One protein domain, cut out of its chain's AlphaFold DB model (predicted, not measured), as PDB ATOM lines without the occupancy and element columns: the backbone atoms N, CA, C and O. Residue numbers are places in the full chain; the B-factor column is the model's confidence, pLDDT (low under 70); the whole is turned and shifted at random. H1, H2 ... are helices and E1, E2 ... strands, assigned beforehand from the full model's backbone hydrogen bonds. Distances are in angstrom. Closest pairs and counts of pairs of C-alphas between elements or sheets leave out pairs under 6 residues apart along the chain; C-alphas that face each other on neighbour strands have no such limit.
ATOM      1  N   SER A 352      46.106   5.329  34.073       89.69
ATOM      2  CA  SER A 352      45.799   6.642  34.653       89.69
ATOM      3  C   SER A 352      46.819   7.086  35.688       89.69
ATOM      4  O   SER A 352      47.507   6.263  36.295       89.69
ATOM      5  N   ALA A 353      46.821   8.385  35.959       89.06
ATOM      6  CA  ALA A 353      47.395   8.965  37.161       89.06
ATOM      7  C   ALA A 353      46.504  10.098  37.669       89.06
ATOM      8  O   ALA A 353      45.841  10.779  36.885       89.06
ATOM      9  N   THR A 354      46.532  10.304  38.980       88.06
ATOM     10  CA  THR A 354      45.855  11.411  39.647       88.06
ATOM     11  C   THR A 354      46.855  12.097  40.558       88.06
ATOM     12  O   THR A 354      47.615  11.420  41.247       88.06
ATOM     13  N   ILE A 355      46.851  13.426  40.559       87.94
ATOM     14  CA  ILE A 355      47.617  14.217  41.521       87.94
ATOM     15  C   ILE A 355      46.693  15.176  42.244       87.94
ATOM     16  O   ILE A 355      45.742  15.706  41.665       87.94
ATOM     17  N   GLU A 356      47.024  15.435  43.498       87.25
ATOM     18  CA  GLU A 356      46.312  16.374  44.340       87.25
ATOM     19  C   GLU A 356      47.301  17.324  45.013       87.25
ATOM     20  O   GLU A 356      48.354  16.905  45.491       87.25
ATOM     21  N   SER A 357      46.987  18.618  45.036       87.12
ATOM     22  CA  SER A 357      47.855  19.622  45.650       87.12
ATOM     23  C   SER A 357      47.073  20.823  46.181       87.12
ATOM     24  O   SER A 357      45.946  21.082  45.759       87.12
ATOM     25  N   ILE A 358      47.684  21.579  47.094       86.94
ATOM     26  CA  ILE A 358      47.186  22.879  47.559       86.94
ATOM     27  C   ILE A 358      48.111  23.961  47.013       86.94
ATOM     28  O   ILE A 358      49.297  24.003  47.343       86.94
ATOM     29  N   VAL A 359      47.564  24.848  46.188       87.12
ATOM     30  CA  VAL A 359      48.336  25.822  45.409       87.12
ATOM     31  C   VAL A 359      47.701  27.209  45.442       87.12
ATOM     32  O   VAL A 359      46.533  27.370  45.800       87.12
ATOM     33  N   ASP A 360      48.476  28.224  45.072       84.94
ATOM     34  CA  ASP A 360      47.992  29.598  44.930       84.94
ATOM     35  C   ASP A 360      47.515  29.849  43.495       84.94
ATOM     36  O   ASP A 360      48.314  29.969  42.569       84.94
ATOM     37  N   LEU A 361      46.199  29.953  43.311       83.31
ATOM     38  CA  LEU A 361      45.549  30.351  42.064       83.31
ATOM     39  C   LEU A 361      45.049  31.792  42.175       83.31
ATOM     40  O   LEU A 361      43.906  32.051  42.560       83.31
ATOM     41  N   VAL A 362      45.919  32.737  41.826       77.50
ATOM     42  CA  VAL A 362      45.596  34.169  41.830       77.50
ATOM     43  C   VAL A 362      44.424  34.468  40.873       77.50
ATOM     44  O   VAL A 362      44.378  33.918  39.766       77.50
ATOM     45  N   PRO A 363      43.440  35.301  41.284       72.75
ATOM     46  CA  PRO A 363      42.349  35.732  40.423       72.75
ATOM     47  C   PRO A 363      42.854  36.359  39.128       72.75
ATOM     48  O   PRO A 363      43.706  37.246  39.151       72.75
ATOM     49  N   SER A 364      42.248  35.975  38.003       74.75
ATOM     50  CA  SER A 364      42.632  36.479  36.679       74.75
ATOM     51  C   SER A 364      42.530  38.003  36.546       74.75
ATOM     52  O   SER A 364      43.154  38.575  35.662       74.75
ATOM     53  N   SER A 365      41.783  38.673  37.427       72.25
ATOM     54  CA  SER A 365      41.697  40.134  37.493       72.25
ATOM     55  C   SER A 365      42.980  40.826  37.971       72.25
ATOM     56  O   SER A 365      43.088  42.038  37.810       72.25
ATOM     57  N   ILE A 366      43.918  40.106  38.599       75.06
ATOM     58  CA  ILE A 366      45.144  40.680  39.185       75.06
ATOM     59  C   ILE A 366      46.321  40.601  38.206       75.06
ATOM     60  O   ILE A 366      47.068  41.566  38.072       75.06
ATOM     61  N   ASP A 367      46.485  39.473  37.515       78.69
ATOM     62  CA  ASP A 367      47.658  39.186  36.679       78.69
ATOM     63  C   ASP A 367      47.297  38.701  35.262       78.69
ATOM     64  O   ASP A 367      48.115  38.082  34.582       78.69
ATOM     65  N   ASN A 368      46.059  38.939  34.816       76.62
ATOM     66  CA  ASN A 368      45.497  38.403  33.569       76.62
ATOM     67  C   ASN A 368      45.526  36.860  33.482       76.62
ATOM     68  O   ASN A 368      45.481  36.294  32.389       76.62
ATOM     69  N   GLY A 369      45.581  36.162  34.622       78.69
ATOM     70  CA  GLY A 369      45.523  34.703  34.711       78.69
ATOM     71  C   GLY A 369      46.850  33.988  34.446       78.69
ATOM     72  O   GLY A 369      46.838  32.768  34.267       78.69
ATOM     73  N   VAL A 370      47.978  34.704  34.416       84.44
ATOM     74  CA  VAL A 370      49.303  34.138  34.106       84.44
ATOM     75  C   VAL A 370      49.730  33.098  35.144       84.44
ATOM     76  O   VAL A 370      50.060  31.971  34.774       84.44
ATOM     77  N   GLN A 371      49.687  33.435  36.433       84.00
ATOM     78  CA  GLN A 371      50.092  32.540  37.517       84.00
ATOM     79  C   GLN A 371      49.143  31.349  37.634       84.00
ATOM     80  O   GLN A 371      49.595  30.215  37.778       84.00
ATOM     81  N   ARG A 372      47.830  31.590  37.507       86.88
ATOM     82  CA  ARG A 372      46.829  30.516  37.495       86.88
ATOM     83  C   ARG A 372      47.138  29.501  36.400       86.88
ATOM     84  O   ARG A 372      47.155  28.304  36.666       86.88
ATOM     85  N   LYS A 373      47.388  29.980  35.180       86.94
ATOM     86  CA  LYS A 373      47.737  29.120  34.050       86.94
ATOM     87  C   LYS A 373      49.044  28.373  34.309       86.94
ATOM     88  O   LYS A 373      49.074  27.164  34.138       86.94
ATOM     89  N   HIS A 374      50.080  29.068  34.777       89.62
ATOM     90  CA  HIS A 374      51.375  28.459  35.079       89.62
ATOM     91  C   HIS A 374      51.258  27.288  36.063       89.62
ATOM     92  O   HIS A 374      51.834  26.228  35.827       89.62
ATOM     93  N   GLU A 375      50.490  27.457  37.137       90.62
ATOM     94  CA  GLU A 375      50.362  26.428  38.166       90.62
ATOM     95  C   GLU A 375      49.541  25.223  37.692       90.62
ATOM     96  O   GLU A 375      49.921  24.077  37.940       90.62
ATOM     97  N   ILE A 376      48.461  25.460  36.939       90.94
ATOM     98  CA  ILE A 376      47.693  24.380  36.310       90.94
ATOM     99  C   ILE A 376      48.538  23.648  35.261       90.94
ATOM    100  O   ILE A 376      48.517  22.419  35.234       90.94
ATOM    101  N   ASP A 377      49.326  24.356  34.448       92.50
ATOM    102  CA  ASP A 377      50.221  23.753  33.451       92.50
ATOM    103  C   ASP A 377      51.322  22.911  34.130       92.50
ATOM    104  O   ASP A 377      51.613  21.795  33.692       92.50
ATOM    105  N   ARG A 378      51.887  23.390  35.251       94.69
ATOM    106  CA  ARG A 378      52.865  22.650  36.071       94.69
ATOM    107  C   ARG A 378      52.282  21.338  36.592       94.69
ATOM    108  O   ARG A 378      52.896  20.285  36.430       94.69
ATOM    109  N   LEU A 379      51.103  21.398  37.209       93.75
ATOM    110  CA  LEU A 379      50.400  20.219  37.713       93.75
ATOM    111  C   LEU A 379      50.003  19.269  36.569       93.75
ATOM    112  O   LEU A 379      50.169  18.057  36.683       93.75
ATOM    113  N   THR A 380      49.566  19.812  35.432       95.19
ATOM    114  CA  THR A 380      49.242  19.034  34.226       95.19
ATOM    115  C   THR A 380      50.437  18.208  33.762       95.19
ATOM    116  O   THR A 380      50.304  17.006  33.537       95.19
ATOM    117  N   LEU A 381      51.622  18.819  33.692       95.06
ATOM    118  CA  LEU A 381      52.843  18.114  33.309       95.06
ATOM    119  C   LEU A 381      53.173  16.974  34.286       95.06
ATOM    120  O   LEU A 381      53.507  15.873  33.851       95.06
ATOM    121  N   LEU A 382      53.043  17.213  35.595       94.25
ATOM    122  CA  LEU A 382      53.324  16.205  36.623       94.25
ATOM    123  C   LEU A 382      52.390  14.992  36.518       94.25
ATOM    124  O   LEU A 382      52.859  13.855  36.548       94.25
ATOM    125  N   VAL A 383      51.079  15.206  36.352       94.19
ATOM    126  CA  VAL A 383      50.127  14.087  36.237       94.19
ATOM    127  C   VAL A 383      50.303  13.321  34.926       94.19
ATOM    128  O   VAL A 383      50.176  12.097  34.910       94.19
ATOM    129  N   GLN A 384      50.657  14.007  33.836       95.31
ATOM    130  CA  GLN A 384      50.968  13.352  32.565       95.31
ATOM    131  C   GLN A 384      52.216  12.471  32.689       95.31
ATOM    132  O   GLN A 384      52.168  11.299  32.320       95.31
ATOM    133  N   GLN A 385      53.289  12.986  33.298       94.38
ATOM    134  CA  GLN A 385      54.509  12.217  33.562       94.38
ATOM    135  C   GLN A 385      54.240  10.999  34.450       94.38
ATOM    136  O   GLN A 385      54.711   9.904  34.142       94.38
ATOM    137  N   GLN A 386      53.445  11.147  35.512       90.62
ATOM    138  CA  GLN A 386      53.064  10.015  36.359       90.62
ATOM    139  C   GLN A 386      52.247   8.971  35.579       90.62
ATOM    140  O   GLN A 386      52.443   7.770  35.756       90.62
ATOM    141  N   CYS A 387      51.362   9.404  34.676       91.81
ATOM    142  CA  CYS A 387      50.596   8.501  33.817       91.81
ATOM    143  C   CYS A 387      51.513   7.707  32.869       91.81
ATOM    144  O   CYS A 387      51.308   6.510  32.667       91.81
ATOM    145  N   GLU A 388      52.547   8.344  32.315       92.06
ATOM    146  CA  GLU A 388      53.559   7.680  31.483       92.06
ATOM    147  C   GLU A 388      54.420   6.691  32.276       92.06
ATOM    148  O   GLU A 388      54.718   5.602  31.777       92.06
ATOM    149  N   GLN A 389      54.794   7.040  33.511       87.75
ATOM    150  CA  GLN A 389      55.517   6.151  34.430       87.75
ATOM    151  C   GLN A 389      54.686   4.923  34.808       87.75
ATOM    152  O   GLN A 389      55.227   3.825  34.908       87.75
ATOM    153  N   ASN A 390      53.365   5.081  34.922       85.69
ATOM    154  CA  ASN A 390      52.428   3.974  35.122       85.69
ATOM    155  C   ASN A 390      52.263   3.087  33.865       85.69
ATOM    156  O   ASN A 390      51.512   2.116  33.900       85.69
ATOM    157  N   GLY A 391      52.946   3.403  32.757       87.69
ATOM    158  CA  GLY A 391      52.973   2.592  31.538       87.69
ATOM    159  C   GLY A 391      52.155   3.149  30.373       87.69
ATOM    160  O   GLY A 391      51.970   2.444  29.382       87.69
ATOM    161  N   ALA A 392      51.655   4.388  30.451       91.25
ATOM    162  CA  ALA A 392      50.946   4.998  29.329       91.25
ATOM    163  C   ALA A 392      51.888   5.372  28.172       91.25
ATOM    164  O   ALA A 392      53.042   5.767  28.374       91.25
ATOM    165  N   HIS A 393      51.365   5.305  26.950       93.56
ATOM    166  CA  HIS A 393      52.044   5.788  25.758       93.56
ATOM    167  C   HIS A 393      51.972   7.327  25.712       93.56
ATOM    168  O   HIS A 393      50.855   7.852  25.615       93.56
ATOM    169  N   PRO A 394      53.108   8.056  25.682       92.12
ATOM    170  CA  PRO A 394      53.155   9.520  25.825       92.12
ATOM    171  C   PRO A 394      52.183  10.281  24.914       92.12
ATOM    172  O   PRO A 394      51.387  11.095  25.368       92.12
ATOM    173  N   ASN A 395      52.130   9.917  23.627       94.31
ATOM    174  CA  ASN A 395      51.272  10.592  22.637       94.31
ATOM    175  C   ASN A 395      49.757  10.385  22.833       94.31
ATOM    176  O   ASN A 395      48.963  10.940  22.079       94.31
ATOM    177  N   THR A 396      49.348   9.550  23.788       94.44
ATOM    178  CA  THR A 396      47.931   9.271  24.069       94.44
ATOM    179  C   THR A 396      47.459   9.889  25.382       94.44
ATOM    180  O   THR A 396      46.258   9.854  25.673       94.44
ATOM    181  N   VAL A 397      48.382  10.452  26.172       95.00
ATOM    182  CA  VAL A 397      48.085  10.974  27.504       95.00
ATOM    183  C   VAL A 397      47.371  12.321  27.407       95.00
ATOM    184  O   VAL A 397      47.858  13.260  26.783       95.00
ATOM    185  N   HIS A 398      46.214  12.434  28.053       93.25
ATOM    186  CA  HIS A 398      45.442  13.674  28.139       93.25
ATOM    187  C   HIS A 398      44.714  13.778  29.480       93.25
ATOM    188  O   HIS A 398      44.436  12.768  30.133       93.25
ATOM    189  N   LEU A 399      44.404  15.011  29.882       89.62
ATOM    190  CA  LEU A 399      43.592  15.276  31.066       89.62
ATOM    191  C   LEU A 399      42.138  14.881  30.828       89.62
ATOM    192  O   LEU A 399      41.586  15.112  29.751       89.62
ATOM    193  N   VAL A 400      41.523  14.307  31.856       84.12
ATOM    194  CA  VAL A 400      40.101  13.938  31.861       84.12
ATOM    195  C   VAL A 400      39.310  14.637  32.947       84.12
ATOM    196  O   VAL A 400      38.096  14.736  32.806       84.12
ATOM    197  N   ASP A 401      39.975  15.114  34.000       79.81
ATOM    198  CA  ASP A 401      39.321  15.818  35.095       79.81
ATOM    199  C   ASP A 401      40.252  16.861  35.724       79.81
ATOM    200  O   ASP A 401      41.467  16.645  35.818       79.81
ATOM    201  N   ILE A 402      39.666  17.991  36.123       84.06
ATOM    202  CA  ILE A 402      40.318  19.084  36.850       84.06
ATOM    203  C   ILE A 402      39.311  19.621  37.873       84.06
ATOM    204  O   ILE A 402      38.425  20.407  37.535       84.06
ATOM    205  N   GLU A 403      39.480  19.257  39.141       81.19
ATOM    206  CA  GLU A 403      38.695  19.807  40.248       81.19
ATOM    207  C   GLU A 403      39.484  20.934  40.927       81.19
ATOM    208  O   GLU A 403      40.668  20.782  41.229       81.19
ATOM    209  N   GLN A 404      38.835  22.071  41.185       81.19
ATOM    210  CA  GLN A 404      39.432  23.218  41.873       81.19
ATOM    211  C   GLN A 404      38.489  23.692  42.975       81.19
ATOM    212  O   GLN A 404      37.365  24.105  42.695       81.19
ATOM    213  N   VAL A 405      38.949  23.655  44.226       76.38
ATOM    214  CA  VAL A 405      38.158  24.060  45.392       76.38
ATOM    215  C   VAL A 405      38.927  25.122  46.186       76.38
ATOM    216  O   VAL A 405      39.991  24.813  46.724       76.38
ATOM    217  N   PRO A 406      38.434  26.369  46.275       73.69
ATOM    218  CA  PRO A 406      39.057  27.403  47.101       73.69
ATOM    219  C   PRO A 406      38.996  27.045  48.594       73.69
ATOM    220  O   PRO A 406      37.986  26.529  49.074       73.69
ATOM    221  N   LEU A 407      40.053  27.361  49.347       75.31
ATOM    222  CA  LEU A 407      40.074  27.206  50.803       75.31
ATOM    223  C   LEU A 407      39.363  28.390  51.474       75.31
ATOM    224  O   LEU A 407      39.772  29.545  51.324       75.31
ATOM    225  N   ALA A 408      38.306  28.106  52.238       68.94
ATOM    226  CA  ALA A 408      37.625  29.107  53.058       68.94
ATOM    227  C   ALA A 408      38.573  29.697  54.125       68.94
ATOM    228  O   ALA A 408      39.604  29.111  54.445       68.94
ATOM    229  N   TYR A 409      38.224  30.858  54.693       69.81
ATOM    230  CA  TYR A 409      39.002  31.596  55.714       69.81
ATOM    231  C   TYR A 409      40.363  32.162  55.273       69.81
ATOM    232  O   TYR A 409      40.847  33.091  55.918       69.81
ATOM    233  N   TYR A 410      40.952  31.695  54.171       73.62
ATOM    234  CA  TYR A 410      42.224  32.226  53.686       73.62
ATOM    235  C   TYR A 410      42.058  33.626  53.044       73.62
ATOM    236  O   TYR A 410      41.198  33.805  52.169       73.62
ATOM    237  N   PRO A 411      42.867  34.634  53.430       65.88
ATOM    238  CA  PRO A 411      42.793  35.978  52.857       65.88
ATOM    239  C   PRO A 411      42.962  35.985  51.331       65.88
ATOM    240  O   PRO A 411      43.837  35.326  50.781       65.88
ATOM    241  N   GLY A 412      42.121  36.747  50.627       63.72
ATOM    242  CA  GLY A 412      42.203  36.905  49.170       63.72
ATOM    243  C   GLY A 412      41.665  35.734  48.335       63.72
ATOM    244  O   GLY A 412      41.590  35.870  47.118       63.72
ATOM    245  N   GLY A 413      41.261  34.614  48.951       65.62
ATOM    246  CA  GLY A 413      40.540  33.522  48.277       65.62
ATOM    247  C   GLY A 413      41.311  32.794  47.167       65.62
ATOM    248  O   GLY A 413      40.697  32.077  46.382       65.62
ATOM    249  N   TYR A 414      42.632  32.972  47.073       77.50
ATOM    250  CA  TYR A 414      43.446  32.401  45.995       77.50
ATOM    251  C   TYR A 414      44.097  31.056  46.342       77.50
ATOM    252  O   TYR A 414      44.531  30.357  45.433       77.50
ATOM    253  N   LYS A 415      44.129  30.616  47.606       83.25
ATOM    254  CA  LYS A 415      44.546  29.242  47.949       83.25
ATOM    255  C   LYS A 415      43.476  28.242  47.509       83.25
ATOM    256  O   LYS A 415      42.336  28.336  47.958       83.25
ATOM    257  N   HIS A 416      43.843  27.279  46.670       83.38
ATOM    258  CA  HIS A 416      42.941  26.249  46.157       83.38
ATOM    259  C   HIS A 416      43.524  24.855  46.354       83.38
ATOM    260  O   HIS A 416      44.706  24.619  46.114       83.38
ATOM    261  N   ARG A 417      42.658  23.914  46.718       84.12
ATOM    262  CA  ARG A 417      42.867  22.485  46.495       84.12
ATOM    263  C   ARG A 417      42.616  22.201  45.016       84.12
ATOM    264  O   ARG A 417      41.561  22.572  44.500       84.12
ATOM    265  N   VAL A 418      43.558  21.542  44.353       85.69
ATOM    266  CA  VAL A 418      43.474  21.184  42.935       85.69
ATOM    267  C   VAL A 418      43.723  19.686  42.780       85.69
ATOM    268  O   VAL A 418      44.725  19.173  43.278       85.69
ATOM    269  N   LEU A 419      42.814  19.000  42.091       85.94
ATOM    270  CA  LEU A 419      42.900  17.581  41.740       85.94
ATOM    271  C   LEU A 419      42.902  17.464  40.214       85.94
ATOM    272  O   LEU A 419      42.016  18.016  39.565       85.94
ATOM    273  N   LEU A 420      43.883  16.768  39.639       89.50
ATOM    274  CA  LEU A 420      43.942  16.510  38.198       89.50
ATOM    275  C   LEU A 420      44.054  15.015  37.955       89.50
ATOM    276  O   LEU A 420      44.861  14.346  38.603       89.50
ATOM    277  N   THR A 421      43.327  14.523  36.958       88.38
ATOM    278  CA  THR A 421      43.439  13.140  36.489       88.38
ATOM    279  C   THR A 421      43.794  13.117  35.008       88.38
ATOM    280  O   THR A 421      43.140  13.762  34.184       88.38
ATOM    281  N   ALA A 422      44.817  12.336  34.666       91.44
ATOM    282  CA  ALA A 422      45.212  12.039  33.294       91.44
ATOM    283  C   ALA A 422      45.018  10.554  32.983       91.44
ATOM    284  O   ALA A 422      45.130   9.701  33.868       91.44
ATOM    285  N   ILE A 423      44.764  10.247  31.711       91.62
ATOM    286  CA  ILE A 423      44.722   8.875  31.200       91.62
ATOM    287  C   ILE A 423      45.493   8.748  29.891       91.62
ATOM    288  O   ILE A 423      45.563   9.707  29.125       91.62
ATOM    289  N   GLY A 424      45.957   7.540  29.577       91.81
ATOM    290  CA  GLY A 424      46.536   7.187  28.280       91.81
ATOM    291  C   GLY A 424      46.361   5.706  27.938       91.81
ATOM    292  O   GLY A 424      45.966   4.896  28.777       91.81
ATOM    293  N   GLN A 425      46.615   5.340  26.684       91.81
ATOM    294  CA  GLN A 425      46.653   3.939  26.258       91.81
ATOM    295  C   GLN A 425      47.911   3.259  26.800       91.81
ATOM    296  O   GLN A 425      48.954   3.898  26.908       91.81
ATOM    297  N   LEU A 426      47.816   1.968  27.123       89.38
ATOM    298  CA  LEU A 426      48.965   1.175  27.557       89.38
ATOM    299  C   LEU A 426      50.025   1.108  26.447       89.38
ATOM    300  O   LEU A 426      49.724   0.760  25.304       89.38
ATOM    301  N   ASP A 427      51.276   1.404  26.792       87.62
ATOM    302  CA  ASP A 427      52.404   1.293  25.875       87.62
ATOM    303  C   ASP A 427      52.930  -0.147  25.821       87.62
ATOM    304  O   ASP A 427      53.796  -0.555  26.596       87.62
ATOM    305  N   LEU A 428      52.425  -0.925  24.861       80.56
ATOM    306  CA  LEU A 428      52.851  -2.313  24.660       80.56
ATOM    307  C   LEU A 428      54.332  -2.442  24.260       80.56
ATOM    308  O   LEU A 428      54.912  -3.519  24.406       80.56
ATOM    309  N   SER A 429      54.959  -1.376  23.747       74.62
ATOM    310  CA  SER A 429      56.366  -1.419  23.336       74.62
ATOM    311  C   SER A 429      57.311  -1.474  24.537       74.62
ATOM    312  O   SER A 429      58.301  -2.204  24.495       74.62
TER     313      SER A 429
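This is residues 352 to 429 of the 846 residues of the protein "Hypothetical protein" of Rotaria sordida (UniProt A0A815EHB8). A narrow, twisted sheet of three long strands has one long helix, H2, packed over one face and running slantwise to the strands; the other face has no named helix. At one end of this long two-layered body lie the short helix H1 and the link between E2 and E3, and at the other end the last residues run out to Ser 429. The printed part has 78 residues with two named helices and three named strands in the order E1, H1, H2, E2, E3; the sheet has the order E1, E3, E2, all antiparallel. The class is mixed, helices and strands. The whole is loose, with a radius of gyration of the C-alphas of 14.4 A, and spans 49 by 23 by 15 A.

E1, residues 352 to 360, begins with C-alpha 352 at (45.799, 6.642, 34.653) and is 25.2 A long from first to last C-alpha. H1, residues 364 to 367, measures 5.7 A. H2, residues 370 to 389, runs 28.7 A from C-alpha 370 at (49.303, 34.138, 34.106). E2, residues 398 to 406, is 24.3 A long. E3, residues 415 to 424, is 29.6 A long and ends with C-alpha 424 at (46.536, 7.187, 28.280).

E1 and E3 are antiparallel neighbours at 162 degrees between their directions, with N 355 and O 420 at 2.9 A, within hydrogen-bond range. E3, the inner strand, is also the antiparallel neighbour of E2, at 166 degrees, with N 403 and O 419 at 2.9 A, within hydrogen-bond range; E2 and E3 form a hairpin. H2 is on the sheet, at a height over the sheet of 6.8 A, and on the local plane its line stands at 38 degrees to that of E3. It lies over E1 and E3 and only just over E2, on which 3 of its 20 C-alphas fall. The closest C-alphas of H2 and E1 are those of Cys 387 and Ala 353, 4.7 A apart. H2 and the sheet E1, E3, E2 make two layers, a helix on one face of a sheet. E1, H1 with H2, and E2 form a split strand-helix-strand unit, two strands running the same way with E3 between them, and its crossover is right-handed. H1 is not on the sheet and is apart from E2 and E3; it is close to H2 but not clearly touching it, with the C-alphas of Ser 364 and Arg 372 7.3 A apart. In H2 every O i to N i+4 pair is within hydrogen-bond range; H1 is too short for such a pair.

The two C-alphas farthest apart are those of Pro 411 and Ser 429, at 49.5 A. The printed part has no cut, and no link is long. The mean pLDDT of the printed part is 85.1; residues 408 to 409 and 411 to 413 are under 70.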